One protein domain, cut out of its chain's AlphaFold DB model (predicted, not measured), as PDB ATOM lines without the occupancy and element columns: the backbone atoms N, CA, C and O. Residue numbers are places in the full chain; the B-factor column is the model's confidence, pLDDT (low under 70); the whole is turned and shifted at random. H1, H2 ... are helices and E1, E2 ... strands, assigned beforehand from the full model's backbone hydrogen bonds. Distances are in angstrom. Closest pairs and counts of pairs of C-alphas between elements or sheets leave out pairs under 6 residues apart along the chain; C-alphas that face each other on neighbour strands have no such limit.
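AT A GLANCE: This is residues 133 to 233 of the 234 residues of an uncharacterized protein of Schaalia sp. ZJ405 (UniProt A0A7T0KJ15). Picture two ends joined by a bridge: a small meander sheet at one end, a loose cluster of the short helices H2, H3 and H4 at the other, and H1 between them, over the sheet and reaching to H2. The sheet, order E1 E2 E3, is antiparallel, each strand the neighbour of the one before. The printed part has 101 residues, running E1 E2 E3 H1 H2 H3 H4; its class is mixed, helices and strands, with under half of the residues in named elements. It is elongated, spanning 51 by 27 by 22 A, and only just loose, close to compact, with a radius of gyration of the C-alphas of 15.7 A.

IN THESE COORDINATES: Find C-alpha 133 at (-1.044, 1.772, -23.808), where E1, residues 133 to 136, begins. E2 is residues 145 to 150, 15.7 A long, and E3 residues 156 to 160. H1, residues 170 to 179, runs 14.4 A; then come H2, 190 to 196, H3, 202 to 210, and H4, 223 to 230, ending at (1.984, 8.388, 3.862).

HOW THE PARTS SIT: In hairpin E1 and E2, look at N 134 and O 146, 2.9 A; in hairpin E2 and E3, at N 157 and O 149, 2.8 A. H1 is on the sheet at a height of 10.3 A, along the strands. It touches H2, C-alphas 175 and 196 being closest at 5.2 A. H2 touches H3, closest C-alphas 190 and 202, 5.9 A. In each helix every O i to N i+4 pair is within hydrogen-bond range.

THE WHOLE: C-alphas 152 and 211 are farthest apart, 52.8 A. The printed part has no cut; the link H3 to H4 is long. Residues 150 to 157 are under 70 in pLDDT.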
ATOM      1  N   THR A 133      -1.240   0.614 -24.682       81.06
ATOM      2  CA  THR A 133      -1.044   1.772 -23.808       81.06
ATOM      3  C   THR A 133      -1.822   1.559 -22.514       81.06
ATOM      4  O   THR A 133      -3.036   1.367 -22.556       81.06
ATOM      5  N   ILE A 134      -1.132   1.588 -21.372       82.38
ATOM      6  CA  ILE A 134      -1.744   1.357 -20.056       82.38
ATOM      7  C   ILE A 134      -2.109   2.679 -19.377       82.38
ATOM      8  O   ILE A 134      -3.203   2.813 -18.830       82.38
ATOM      9  N   GLY A 135      -1.205   3.658 -19.401       79.19
ATOM     10  CA  GLY A 135      -1.413   4.962 -18.773       79.19
ATOM     11  C   GLY A 135      -0.097   5.669 -18.437       79.19
ATOM     12  O   GLY A 135       0.961   5.215 -18.871       79.19
ATOM     13  N   PRO A 136      -0.138   6.792 -17.703       85.62
ATOM     14  CA  PRO A 136       1.057   7.565 -17.377       85.62
ATOM     15  C   PRO A 136       1.975   6.826 -16.395       85.62
ATOM     16  O   PRO A 136       1.525   6.099 -15.512       85.62
ATOM     17  N   CYS A 137       3.281   7.053 -16.517       85.94
ATOM     18  CA  CYS A 137       4.270   6.514 -15.597       85.94
ATOM     19  C   CYS A 137       4.067   7.076 -14.179       85.94
ATOM     20  O   CYS A 137       4.079   8.295 -14.005       85.94
ATOM     21  N   PRO A 138       3.930   6.222 -13.148       87.81
ATOM     22  CA  PRO A 138       3.725   6.691 -11.784       87.81
ATOM     23  C   PRO A 138       5.014   7.174 -11.104       87.81
ATOM     24  O   PRO A 138       4.975   7.667  -9.981       87.81
ATOM     25  N   THR A 139       6.175   7.051 -11.752       88.19
ATOM     26  CA  THR A 139       7.437   7.527 -11.183       88.19
ATOM     27  C   THR A 139       7.496   9.053 -11.194       88.19
ATOM     28  O   THR A 139       7.282   9.697 -12.222       88.19
ATOM     29  N   ARG A 140       7.849   9.651 -10.049       83.50
ATOM     30  CA  ARG A 140       7.967  11.106  -9.889       83.50
ATOM     31  C   ARG A 140       8.892  11.714 -10.951       83.50
ATOM     32  O   ARG A 140      10.032  11.288 -11.101       83.50
ATOM     33  N   GLY A 141       8.404  12.743 -11.643       82.69
ATOM     34  CA  GLY A 141       9.157  13.448 -12.688       82.69
ATOM     35  C   GLY A 141       9.160  12.750 -14.051       82.69
ATOM     36  O   GLY A 141       9.752  13.272 -14.991       82.69
ATOM     37  N   CYS A 142       8.486  11.605 -14.189       87.00
ATOM     38  CA  CYS A 142       8.298  10.938 -15.468       87.00
ATOM     39  C   CYS A 142       6.918  11.282 -16.046       87.00
ATOM     40  O   CYS A 142       5.901  11.056 -15.400       87.00
ATOM     41  N   MET A 143       6.886  11.824 -17.265       84.44
ATOM     42  CA  MET A 143       5.646  12.135 -17.998       84.44
ATOM     43  C   MET A 143       5.353  11.130 -19.119       84.44
ATOM     44  O   MET A 143       4.407  11.300 -19.880       84.44
ATOM     45  N   GLU A 144       6.175  10.089 -19.227       89.06
ATOM     46  CA  GLU A 144       6.052   9.092 -20.278       89.06
ATOM     47  C   GLU A 144       4.873   8.153 -20.045       89.06
ATOM     48  O   GLU A 144       4.381   7.977 -18.928       89.06
ATOM     49  N   THR A 145       4.453   7.502 -21.121       85.56
ATOM     50  CA  THR A 145       3.378   6.516 -21.085       85.56
ATOM     51  C   THR A 145       3.943   5.114 -20.890       85.56
ATOM     52  O   THR A 145       4.875   4.700 -21.576       85.56
ATOM     53  N   VAL A 146       3.352   4.368 -19.961       83.25
ATOM     54  CA  VAL A 146       3.614   2.946 -19.769       83.25
ATOM     55  C   VAL A 146       2.875   2.157 -20.837       83.25
ATOM     56  O   VAL A 146       1.655   2.279 -21.006       83.25
ATOM     57  N   THR A 147       3.629   1.323 -21.536       84.25
ATOM     58  CA  THR A 147       3.113   0.387 -22.531       84.25
ATOM     59  C   THR A 147       3.299  -1.032 -22.033       84.25
ATOM     60  O   THR A 147       4.234  -1.327 -21.299       84.25
ATOM     61  N   GLN A 148       2.401  -1.924 -22.413       80.12
ATOM     62  CA  GLN A 148       2.550  -3.347 -22.184       80.12
ATOM     63  C   GLN A 148       2.859  -3.990 -23.521       80.12
ATOM     64  O   GLN A 148       2.003  -4.020 -24.414       80.12
ATOM     65  N   GLN A 149       4.087  -4.480 -23.661       70.94
ATOM     66  CA  GLN A 149       4.450  -5.280 -24.819       70.94
ATOM     67  C   GLN A 149       3.653  -6.579 -24.774       70.94
ATOM     68  O   GLN A 149       3.457  -7.168 -23.713       70.94
ATOM     69  N   GLN A 150       3.172  -7.023 -25.925       69.12
ATOM     70  CA  GLN A 150       2.545  -8.331 -26.034       69.12
ATOM     71  C   GLN A 150       3.596  -9.309 -26.527       69.12
ATOM     72  O   GLN A 150       4.352  -9.024 -27.458       69.12
ATOM     73  N   THR A 151       3.689 -10.462 -25.875       65.56
ATOM     74  CA  THR A 151       4.598 -11.509 -26.341       65.56
ATOM     75  C   THR A 151       4.126 -12.028 -27.702       65.56
ATOM     76  O   THR A 151       2.952 -11.918 -28.061       65.56
ATOM     77  N   ARG A 152       5.014 -12.698 -28.448       59.38
ATOM     78  CA  ARG A 152       4.638 -13.373 -29.708       59.38
ATOM     79  C   ARG A 152       3.477 -14.366 -29.550       59.38
ATOM     80  O   ARG A 152       2.813 -14.679 -30.526       59.38
ATOM     81  N   ARG A 153       3.221 -14.847 -28.325       60.06
ATOM     82  CA  ARG A 153       2.114 -15.755 -27.985       60.06
ATOM     83  C   ARG A 153       0.835 -15.039 -27.533       60.06
ATOM     84  O   ARG A 153      -0.113 -15.713 -27.159       60.06
ATOM     85  N   GLY A 154       0.808 -13.705 -27.537       54.41
ATOM     86  CA  GLY A 154      -0.363 -12.912 -27.132       54.41
ATOM     87  C   GLY A 154      -0.559 -12.886 -25.619       54.41
ATOM     88  O   GLY A 154      -1.577 -12.416 -25.126       54.41
ATOM     89  N   ALA A 155       0.419 -13.414 -24.876       57.06
ATOM     90  CA  ALA A 155       0.480 -13.257 -23.438       57.06
ATOM     91  C   ALA A 155       1.016 -11.865 -23.104       57.06
ATOM     92  O   ALA A 155       1.976 -11.393 -23.728       57.06
ATOM     93  N   GLU A 156       0.414 -11.275 -22.081       66.81
ATOM     94  CA  GLU A 156       0.801 -10.002 -21.496       66.81
ATOM     95  C   GLU A 156       2.284 -10.017 -21.093       66.81
ATOM     96  O   GLU A 156       2.695 -10.764 -20.205       66.81
ATOM     97  N   GLY A 157       3.099  -9.213 -21.776       69.69
ATOM     98  CA  GLY A 157       4.490  -8.973 -21.410       69.69
ATOM     99  C   GLY A 157       4.620  -7.976 -20.252       69.69
ATOM    100  O   GLY A 157       3.610  -7.503 -19.710       69.69
ATOM    101  N   PRO A 158       5.862  -7.644 -19.852       75.44
ATOM    102  CA  PRO A 158       6.098  -6.640 -18.826       75.44
ATOM    103  C   PRO A 158       5.538  -5.281 -19.256       75.44
ATOM    104  O   PRO A 158       5.470  -4.943 -20.443       75.44
ATOM    105  N   LEU A 159       5.119  -4.502 -18.263       84.88
ATOM    106  CA  LEU A 159       4.745  -3.115 -18.471       84.88
ATOM    107  C   LEU A 159       6.013  -2.276 -18.396       84.88
ATOM    108  O   LEU A 159       6.741  -2.363 -17.410       84.88
ATOM    109  N   GLU A 160       6.261  -1.454 -19.402       89.38
ATOM    110  CA  GLU A 160       7.504  -0.711 -19.554       89.38
ATOM    111  C   GLU A 160       7.232   0.757 -19.873       89.38
ATOM    112  O   GLU A 160       6.379   1.115 -20.691       89.38
ATOM    113  N   CYS A 161       7.992   1.617 -19.208       89.94
ATOM    114  CA  CYS A 161       8.113   3.031 -19.509       89.94
ATOM    115  C   CYS A 161       9.371   3.257 -20.370       89.94
ATOM    116  O   CYS A 161      10.419   2.700 -20.034       89.94
ATOM    117  N   PRO A 162       9.343   4.147 -21.384       87.88
ATOM    118  CA  PRO A 162      10.520   4.548 -22.169       87.88
ATOM    119  C   PRO A 162      11.741   4.981 -21.342       87.88
ATOM    120  O   PRO A 162      12.873   4.957 -21.821       87.88
ATOM    121  N   ARG A 163      11.532   5.381 -20.082       88.25
ATOM    122  CA  ARG A 163      12.598   5.773 -19.153       88.25
ATOM    123  C   ARG A 163      13.238   4.608 -18.394       88.25
ATOM    124  O   ARG A 163      14.127   4.862 -17.589       88.25
ATOM    125  N   GLY A 164      12.830   3.370 -18.669       87.56
ATOM    126  CA  GLY A 164      13.389   2.152 -18.076       87.56
ATOM    127  C   GLY A 164      12.679   1.676 -16.806       87.56
ATOM    128  O   GLY A 164      13.149   0.742 -16.167       87.56
ATOM    129  N   HIS A 165      11.554   2.289 -16.420       89.56
ATOM    130  CA  HIS A 165      10.733   1.773 -15.321       89.56
ATOM    131  C   HIS A 165       9.897   0.589 -15.803       89.56
ATOM    132  O   HIS A 165       9.240   0.688 -16.841       89.56
ATOM    133  N   THR A 166       9.893  -0.499 -15.036       90.12
ATOM    134  CA  THR A 166       9.226  -1.748 -15.419       90.12
ATOM    135  C   THR A 166       8.339  -2.284 -14.306       90.12
ATOM    136  O   THR A 166       8.736  -2.263 -13.140       90.12
ATOM    137  N   TRP A 167       7.190  -2.857 -14.664       85.88
ATOM    138  CA  TRP A 167       6.313  -3.580 -13.742       85.88
ATOM    139  C   TRP A 167       6.061  -4.997 -14.238       85.88
ATOM    140  O   TRP A 167       5.742  -5.230 -15.403       85.88
ATOM    141  N   THR A 168       6.152  -5.948 -13.311       82.94
ATOM    142  CA  THR A 168       5.935  -7.374 -13.581       82.94
ATOM    143  C   THR A 168       4.465  -7.731 -13.776       82.94
ATOM    144  O   THR A 168       4.162  -8.722 -14.428       82.94
ATOM    145  N   THR A 169       3.541  -6.944 -13.212       81.19
ATOM    146  CA  THR A 169       2.095  -7.152 -13.359       81.19
ATOM    147  C   THR A 169       1.359  -5.820 -13.454       81.19
ATOM    148  O   THR A 169       1.789  -4.812 -12.884       81.19
ATOM    149  N   LEU A 170       0.190  -5.831 -14.102       79.00
ATOM    150  CA  LEU A 170      -0.706  -4.673 -14.145       79.00
ATOM    151  C   LEU A 170      -1.153  -4.237 -12.742       79.00
ATOM    152  O   LEU A 170      -1.360  -3.051 -12.496       79.00
ATOM    153  N   ASN A 171      -1.276  -5.180 -11.805       81.62
ATOM    154  CA  ASN A 171      -1.634  -4.875 -10.423       81.62
ATOM    155  C   ASN A 171      -0.541  -4.052  -9.722       81.62
ATOM    156  O   ASN A 171      -0.852  -3.076  -9.047       81.62
ATOM    157  N   ASN A 172       0.734  -4.392  -9.937       83.62
ATOM    158  CA  ASN A 172       1.854  -3.630  -9.381       83.62
ATOM    159  C   ASN A 172       1.869  -2.195  -9.926       83.62
ATOM    160  O   ASN A 172       1.955  -1.250  -9.146       83.62
ATOM    161  N   TYR A 173       1.669  -2.028 -11.238       85.12
ATOM    162  CA  TYR A 173       1.524  -0.702 -11.850       85.12
ATOM    163  C   TYR A 173       0.345   0.084 -11.258       85.12
ATOM    164  O   TYR A 173       0.496   1.249 -10.903       85.12
ATOM    165  N   ARG A 174      -0.832  -0.541 -11.110       84.94
ATOM    166  CA  ARG A 174      -2.029   0.123 -10.561       84.94
ATOM    167  C   ARG A 174      -1.826   0.584  -9.123       84.94
ATOM    168  O   ARG A 174      -2.279   1.670  -8.778       84.94
ATOM    169  N   LYS A 175      -1.133  -0.210  -8.303       86.31
ATOM    170  CA  LYS A 175      -0.782   0.175  -6.930       86.31
ATOM    171  C   LYS A 175       0.146   1.388  -6.920       86.31
ATOM    172  O   LYS A 175      -0.125   2.332  -6.186       86.31
ATOM    173  N   ASP A 176       1.175   1.416  -7.764       86.62
ATOM    174  CA  ASP A 176       2.065   2.581  -7.869       86.62
ATOM    175  C   ASP A 176       1.344   3.822  -8.405       86.62
ATOM    176  O   ASP A 176       1.498   4.911  -7.854       86.62
ATOM    177  N   ALA A 177       0.486   3.658  -9.412       83.50
ATOM    178  CA  ALA A 177      -0.364   4.727  -9.924       83.50
ATOM    179  C   ALA A 177      -1.330   5.266  -8.857       83.50
ATOM    180  O   ALA A 177      -1.530   6.475  -8.762       83.50
ATOM    181  N   ALA A 178      -1.884   4.400  -8.008       87.06
ATOM    182  CA  ALA A 178      -2.754   4.819  -6.915       87.06
ATOM    183  C   ALA A 178      -2.011   5.684  -5.879       87.06
ATOM    184  O   ALA A 178      -2.567   6.671  -5.393       87.06
ATOM    185  N   ARG A 179      -0.740   5.376  -5.586       89.88
ATOM    186  CA  ARG A 179       0.091   6.095  -4.594       89.88
ATOM    187  C   ARG A 179       0.428   7.537  -4.988       89.88
ATOM    188  O   ARG A 179       0.824   8.321  -4.127       89.88
ATOM    189  N   ILE A 180       0.280   7.897  -6.265       86.12
ATOM    190  CA  ILE A 180       0.544   9.258  -6.761       86.12
ATOM    191  C   ILE A 180      -0.713  10.112  -6.937       86.12
ATOM    192  O   ILE A 180      -0.617  11.266  -7.354       86.12
ATOM    193  N   ILE A 181      -1.895   9.579  -6.624       84.75
ATOM    194  CA  ILE A 181      -3.138  10.349  -6.680       84.75
ATOM    195  C   ILE A 181      -3.107  11.419  -5.587       84.75
ATOM    196  O   ILE A 181      -3.007  11.113  -4.402       84.75
ATOM    197  N   THR A 182      -3.196  12.683  -5.995       87.50
ATOM    198  CA  THR A 182      -3.184  13.846  -5.090       87.50
ATOM    199  C   THR A 182      -4.510  14.593  -5.047       87.50
ATOM    200  O   THR A 182      -4.720  15.415  -4.159       87.50
ATOM    201  N   LYS A 183      -5.410  14.329  -5.999       85.31
ATOM    202  CA  LYS A 183      -6.727  14.965  -6.057       85.31
ATOM    203  C   LYS A 183      -7.732  14.152  -5.232       85.31
ATOM    204  O   LYS A 183      -7.882  12.965  -5.531       85.31
ATOM    205  N   PRO A 184      -8.421  14.765  -4.252       87.88
ATOM    206  CA  PRO A 184      -9.497  14.108  -3.514       87.88
ATOM    207  C   PRO A 184     -10.617  13.602  -4.428       87.88
ATOM    208  O   PRO A 184     -10.816  14.124  -5.530       87.88
ATOM    209  N   GLY A 185     -11.366  12.608  -3.953       83.81
ATOM    210  CA  GLY A 185     -12.538  12.041  -4.630       83.81
ATOM    211  C   GLY A 185     -12.436  10.552  -4.965       83.81
ATOM    212  O   GLY A 185     -13.444   9.940  -5.316       83.81
ATOM    213  N   VAL A 186     -11.256   9.939  -4.825       87.12
ATOM    214  CA  VAL A 186     -11.093   8.484  -4.974       87.12
ATOM    215  C   VAL A 186     -11.315   7.824  -3.619       87.12
ATOM    216  O   VAL A 186     -10.444   7.855  -2.751       87.12
ATOM    217  N   ILE A 187     -12.499   7.240  -3.441       90.19
ATOM    218  CA  ILE A 187     -12.911   6.596  -2.194       90.19
ATOM    219  C   ILE A 187     -12.690   5.089  -2.288       90.19
ATOM    220  O   ILE A 187     -13.285   4.440  -3.145       90.19
ATOM    221  N   LEU A 188     -11.880   4.541  -1.382       87.62
ATOM    222  CA  LEU A 188     -11.548   3.115  -1.339       87.62
ATOM    223  C   LEU A 188     -11.862   2.490   0.019       87.62
ATOM    224  O   LEU A 188     -11.771   3.125   1.077       87.62
ATOM    225  N   THR A 189     -12.208   1.211  -0.001       92.00
ATOM    226  CA  THR A 189     -12.407   0.411   1.208       92.00
ATOM    227  C   THR A 189     -11.091   0.213   1.964       92.00
ATOM    228  O   THR A 189      -9.995   0.347   1.425       92.00
ATOM    229  N   ALA A 190     -11.179  -0.167   3.243       90.81
ATOM    230  CA  ALA A 190      -9.984  -0.489   4.027       90.81
ATOM    231  C   ALA A 190      -9.161  -1.634   3.408       90.81
ATOM    232  O   ALA A 190      -7.943  -1.631   3.538       90.81
ATOM    233  N   THR A 191      -9.822  -2.593   2.754       88.50
ATOM    234  CA  THR A 191      -9.168  -3.729   2.093       88.50
ATOM    235  C   THR A 191      -8.385  -3.270   0.867       88.50
ATOM    236  O   THR A 191      -7.209  -3.587   0.752       88.50
ATOM    237  N   GLU A 192      -8.984  -2.450   0.003       88.62
ATOM    238  CA  GLU A 192      -8.298  -1.904  -1.179       88.62
ATOM    239  C   GLU A 192      -7.128  -0.990  -0.791       88.62
ATOM    240  O   GLU A 192      -6.066  -1.032  -1.408       88.62
ATOM    241  N   ILE A 193      -7.283  -0.194   0.274       91.62
ATOM    242  CA  ILE A 193      -6.176   0.602   0.813       91.62
ATOM    243  C   ILE A 193      -5.056  -0.295   1.346       91.62
ATOM    244  O   ILE A 193      -3.886   0.000   1.110       91.62
ATOM    245  N   HIS A 194      -5.389  -1.386   2.038       90.88
ATOM    246  CA  HIS A 194      -4.400  -2.343   2.530       90.88
ATOM    247  C   HIS A 194      -3.658  -3.043   1.381       90.88
ATOM    248  O   HIS A 194      -2.447  -3.241   1.460       90.88
ATOM    249  N   ASP A 195      -4.337  -3.323   0.267       87.62
ATOM    250  CA  ASP A 195      -3.694  -3.867  -0.930       87.62
ATOM    251  C   ASP A 195      -2.657  -2.903  -1.532       87.62
ATOM    252  O   ASP A 195      -1.638  -3.355  -2.067       87.62
ATOM    253  N   ILE A 196      -2.893  -1.589  -1.451       89.19
ATOM    254  CA  ILE A 196      -1.953  -0.548  -1.905       89.19
ATOM    255  C   ILE A 196      -0.834  -0.329  -0.874       89.19
ATOM    256  O   ILE A 196       0.329  -0.165  -1.256       89.19
ATOM    257  N   TYR A 197      -1.167  -0.345   0.417       92.19
ATOM    258  CA  TYR A 197      -0.266  -0.110   1.545       92.19
ATOM    259  C   TYR A 197      -0.357  -1.258   2.567       92.19
ATOM    260  O   TYR A 197      -1.092  -1.139   3.550       92.19
ATOM    261  N   PRO A 198       0.419  -2.343   2.387       90.00
ATOM    262  CA  PRO A 198       0.350  -3.514   3.267       90.00
ATOM    263  C   PRO A 198       0.638  -3.198   4.742       90.00
ATOM    264  O   PRO A 198       0.037  -3.782   5.639       90.00
ATOM    265  N   ASP A 199       1.485  -2.208   5.019       88.81
ATOM    266  CA  ASP A 199       1.821  -1.808   6.393       88.81
ATOM    267  C   ASP A 199       0.746  -0.921   7.053       88.81
ATOM    268  O   ASP A 199       0.816  -0.597   8.246       88.81
ATOM    269  N   LEU A 200      -0.271  -0.497   6.293       91.62
ATOM    270  CA  LEU A 200      -1.370   0.325   6.782       91.62
ATOM    271  C   LEU A 200      -2.548  -0.562   7.193       91.62
ATOM    272  O   LEU A 200      -3.317  -1.053   6.370       91.62
ATOM    273  N   ASN A 201      -2.707  -0.753   8.502       89.19
ATOM    274  CA  ASN A 201      -3.811  -1.539   9.041       89.19
ATOM    275  C   ASN A 201      -5.113  -0.724   9.197       89.19
ATOM    276  O   ASN A 201      -5.129   0.510   9.300       89.19
ATOM    277  N   ARG A 202      -6.238  -1.447   9.268       91.00
ATOM    278  CA  ARG A 202      -7.593  -0.874   9.372       91.00
ATOM    279  C   ARG A 202      -7.785   0.015  10.606       91.00
ATOM    280  O   ARG A 202      -8.536   0.989  10.551       91.00
ATOM    281  N   GLU A 203      -7.123  -0.297  11.718       92.81
ATOM    282  CA  GLU A 203      -7.223   0.498  12.945       92.81
ATOM    283  C   GLU A 203      -6.596   1.881  12.794       92.81
ATOM    284  O   GLU A 203      -7.161   2.872  13.266       92.81
ATOM    285  N   ARG A 204      -5.446   1.970  12.119       93.69
ATOM    286  CA  ARG A 204      -4.773   3.242  11.853       93.69
ATOM    287  C   ARG A 204      -5.634   4.137  10.961       93.69
ATOM    288  O   ARG A 204      -5.821   5.300  11.312       93.69
ATOM    289  N   LEU A 205      -6.244   3.585   9.908       94.44
ATOM    290  CA  LEU A 205      -7.214   4.305   9.068       94.44
ATOM    291  C   LEU A 205      -8.396   4.836   9.885       94.44
ATOM    292  O   LEU A 205      -8.743   6.015   9.799       94.44
ATOM    293  N   LYS A 206      -8.975   3.994  10.750       93.75
ATOM    294  CA  LYS A 206     -10.071   4.403  11.638       93.75
ATOM    295  C   LYS A 206      -9.645   5.545  12.566       93.75
ATOM    296  O   LYS A 206     -10.388   6.514  12.699       93.75
ATOM    297  N   LYS A 207      -8.451   5.464  13.166       95.38
ATOM    298  CA  LYS A 207      -7.898   6.520  14.034       95.38
ATOM    299  C   LYS A 207      -7.641   7.819  13.269       95.38
ATOM    300  O   LYS A 207      -7.879   8.889  13.822       95.38
ATOM    301  N   TRP A 208      -7.162   7.760  12.028       96.00
ATOM    302  CA  TRP A 208      -6.977   8.953  11.196       96.00
ATOM    303  C   TRP A 208      -8.308   9.622  10.859       96.00
ATOM    304  O   TRP A 208      -8.417  10.834  11.037       96.00
ATOM    305  N   ALA A 209      -9.323   8.841  10.486       95.19
ATOM    306  CA  ALA A 209     -10.658   9.365  10.213       95.19
ATOM    307  C   ALA A 209     -11.303   9.979  11.468       95.19
ATOM    308  O   ALA A 209     -11.805  11.096  11.428       95.19
ATOM    309  N   GLN A 210     -11.218   9.299  12.617       95.00
ATOM    310  CA  GLN A 210     -11.728   9.816  13.899       95.00
ATOM    311  C   GLN A 210     -11.052  11.120  14.337       95.00
ATOM    312  O   GLN A 210     -11.664  11.930  15.023       95.00
ATOM    313  N   ARG A 211      -9.787  11.319  13.953       94.62
ATOM    314  CA  ARG A 211      -9.017  12.538  14.240       94.62
ATOM    315  C   ARG A 211      -9.190  13.623  13.171       94.62
ATOM    316  O   ARG A 211      -8.457  14.604  13.216       94.62
ATOM    317  N   GLY A 212     -10.077  13.426  12.192       93.19
ATOM    318  CA  GLY A 212     -10.305  14.372  11.097       93.19
ATOM    319  C   GLY A 212      -9.101  14.561  10.170       93.19
ATOM    320  O   GLY A 212      -9.013  15.575   9.491       93.19
ATOM    321  N   LYS A 213      -8.145  13.620  10.160       94.19
ATOM    322  CA  LYS A 213      -6.970  13.689   9.272       94.19
ATOM    323  C   LYS A 213      -7.262  13.199   7.864       94.19
ATOM    324  O   LYS A 213      -6.532  13.561   6.951       94.19
ATOM    325  N   ILE A 214      -8.251  12.316   7.747       95.56
ATOM    326  CA  ILE A 214      -8.758  11.824   6.475       95.56
ATOM    327  C   ILE A 214     -10.281  11.805   6.494       95.56
ATOM    328  O   ILE A 214     -10.908  11.561   7.531       95.56
ATOM    329  N   THR A 215     -10.855  11.983   5.324       94.69
ATOM    330  CA  THR A 215     -12.265  11.928   5.022       94.69
ATOM    331  C   THR A 215     -12.679  10.473   4.896       94.69
ATOM    332  O   THR A 215     -12.020   9.650   4.252       94.69
ATOM    333  N   ARG A 216     -13.801  10.149   5.536       93.69
ATOM    334  CA  ARG A 216     -14.436   8.840   5.462       93.69
ATOM    335  C   ARG A 216     -15.925   9.022   5.214       93.69
ATOM    336  O   ARG A 216     -16.582   9.748   5.954       93.69
ATOM    337  N   ASN A 217     -16.455   8.308   4.228       89.94
ATOM    338  CA  ASN A 217     -17.891   8.206   3.986       89.94
ATOM    339  C   ASN A 217     -18.370   6.751   4.180       89.94
ATOM    340  O   ASN A 217     -17.652   5.904   4.720       89.94
ATOM    341  N   THR A 218     -19.604   6.458   3.768       88.56
ATOM    342  CA  THR A 218     -20.196   5.113   3.854       88.56
ATOM    343  C   THR A 218     -19.468   4.069   3.003       88.56
ATOM    344  O   THR A 218     -19.491   2.892   3.356       88.56
ATOM    345  N   HIS A 219     -18.798   4.486   1.929       86.31
ATOM    346  CA  HIS A 219     -18.124   3.616   0.965       86.31
ATOM    347  C   HIS A 219     -16.646   3.380   1.303       86.31
ATOM    348  O   HIS A 219     -16.099   2.340   0.948       86.31
ATOM    349  N   GLY A 220     -15.990   4.298   2.021       92.94
ATOM    350  CA  GLY A 220     -14.571   4.138   2.320       92.94
ATOM    351  C   GLY A 220     -13.863   5.403   2.780       92.94
ATOM    352  O   GLY A 220     -14.462   6.278   3.408       92.94
ATOM    353  N   TYR A 221     -12.569   5.457   2.483       94.88
ATOM    354  CA  TYR A 221     -11.637   6.520   2.845       94.88
ATOM    355  C   TYR A 221     -11.095   7.199   1.588       94.88
ATOM    356  O   TYR A 221     -10.908   6.530   0.569       94.88
ATOM    357  N   ASP A 222     -10.822   8.498   1.666       93.69
ATOM    358  CA  ASP A 222     -10.213   9.233   0.554       93.69
ATOM    359  C   ASP A 222      -8.726   8.875   0.390       93.69
ATOM    360  O   ASP A 222      -7.912   9.057   1.302       93.69
ATOM    361  N   LEU A 223      -8.372   8.349  -0.784       92.31
ATOM    362  CA  LEU A 223      -7.018   7.904  -1.102       92.31
ATOM    363  C   LEU A 223      -6.015   9.064  -1.175       92.31
ATOM    364  O   LEU A 223      -4.868   8.885  -0.768       92.31
ATOM    365  N   ALA A 224      -6.408  10.244  -1.661       90.19
ATOM    366  CA  ALA A 224      -5.477  11.362  -1.821       90.19
ATOM    367  C   ALA A 224      -4.984  11.877  -0.465       90.19
ATOM    368  O   ALA A 224      -3.798  12.165  -0.286       90.19
ATOM    369  N   GLU A 225      -5.880  11.935   0.519       94.50
ATOM    370  CA  GLU A 225      -5.537  12.343   1.881       94.50
ATOM    371  C   GLU A 225      -4.690  11.278   2.598       94.50
ATOM    372  O   GLU A 225      -3.759  11.616   3.334       94.50
ATOM    373  N   ILE A 226      -4.941   9.991   2.329       94.06
ATOM    374  CA  ILE A 226      -4.076   8.894   2.789       94.06
ATOM    375  C   ILE A 226      -2.675   9.026   2.183       94.06
ATOM    376  O   ILE A 226      -1.694   8.989   2.927       94.06
ATOM    377  N   ASN A 227      -2.566   9.239   0.869       92.81
ATOM    378  CA  ASN A 227      -1.284   9.422   0.183       92.81
ATOM    379  C   ASN A 227      -0.501  10.601   0.784       92.81
ATOM    380  O   ASN A 227       0.693  10.475   1.059       92.81
ATOM    381  N   ALA A 228      -1.177  11.719   1.071       92.81
ATOM    382  CA  ALA A 228      -0.567  12.889   1.703       92.81
ATOM    383  C   ALA A 228      -0.041  12.610   3.123       92.81
ATOM    384  O   ALA A 228       0.954  13.207   3.541       92.81
ATOM    385  N   LEU A 229      -0.683  11.716   3.885       93.56
ATOM    386  CA  LEU A 229      -0.175  11.274   5.188       93.56
ATOM    387  C   LEU A 229       0.995  10.303   5.046       93.56
ATOM    388  O   LEU A 229       1.976  10.446   5.772       93.56
ATOM    389  N   MET A 230       0.917   9.359   4.109       92.56
ATOM    390  CA  MET A 230       1.984   8.388   3.862       92.56
ATOM    391  C   MET A 230       3.282   9.076   3.426       92.56
ATOM    392  O   MET A 230       4.344   8.739   3.937       92.56
ATOM    393  N   GLN A 231       3.200  10.109   2.583       86.75
ATOM    394  CA  GLN A 231       4.361  10.915   2.179       86.75
ATOM    395  C   GLN A 231       5.055  11.641   3.340       86.75
ATOM    396  O   GLN A 231       6.222  11.982   3.216       86.75
ATOM    397  N   LYS A 232       4.357  11.898   4.456       86.75
ATOM    398  CA  LYS A 232       4.944  12.521   5.659       86.75
ATOM    399  C   LYS A 232       5.585  11.505   6.608       86.75
ATOM    400  O   LYS A 232       6.184  11.908   7.600       86.75
ATOM    401  N   MET A 233       5.356  10.214   6.377       79.56
ATOM    402  CA  MET A 233       5.855   9.124   7.219       79.56
ATOM    403  C   MET A 233       7.112   8.454   6.649       79.56
ATOM    404  O   MET A 233       7.755   7.706   7.382       79.56
TER     405      MET A 233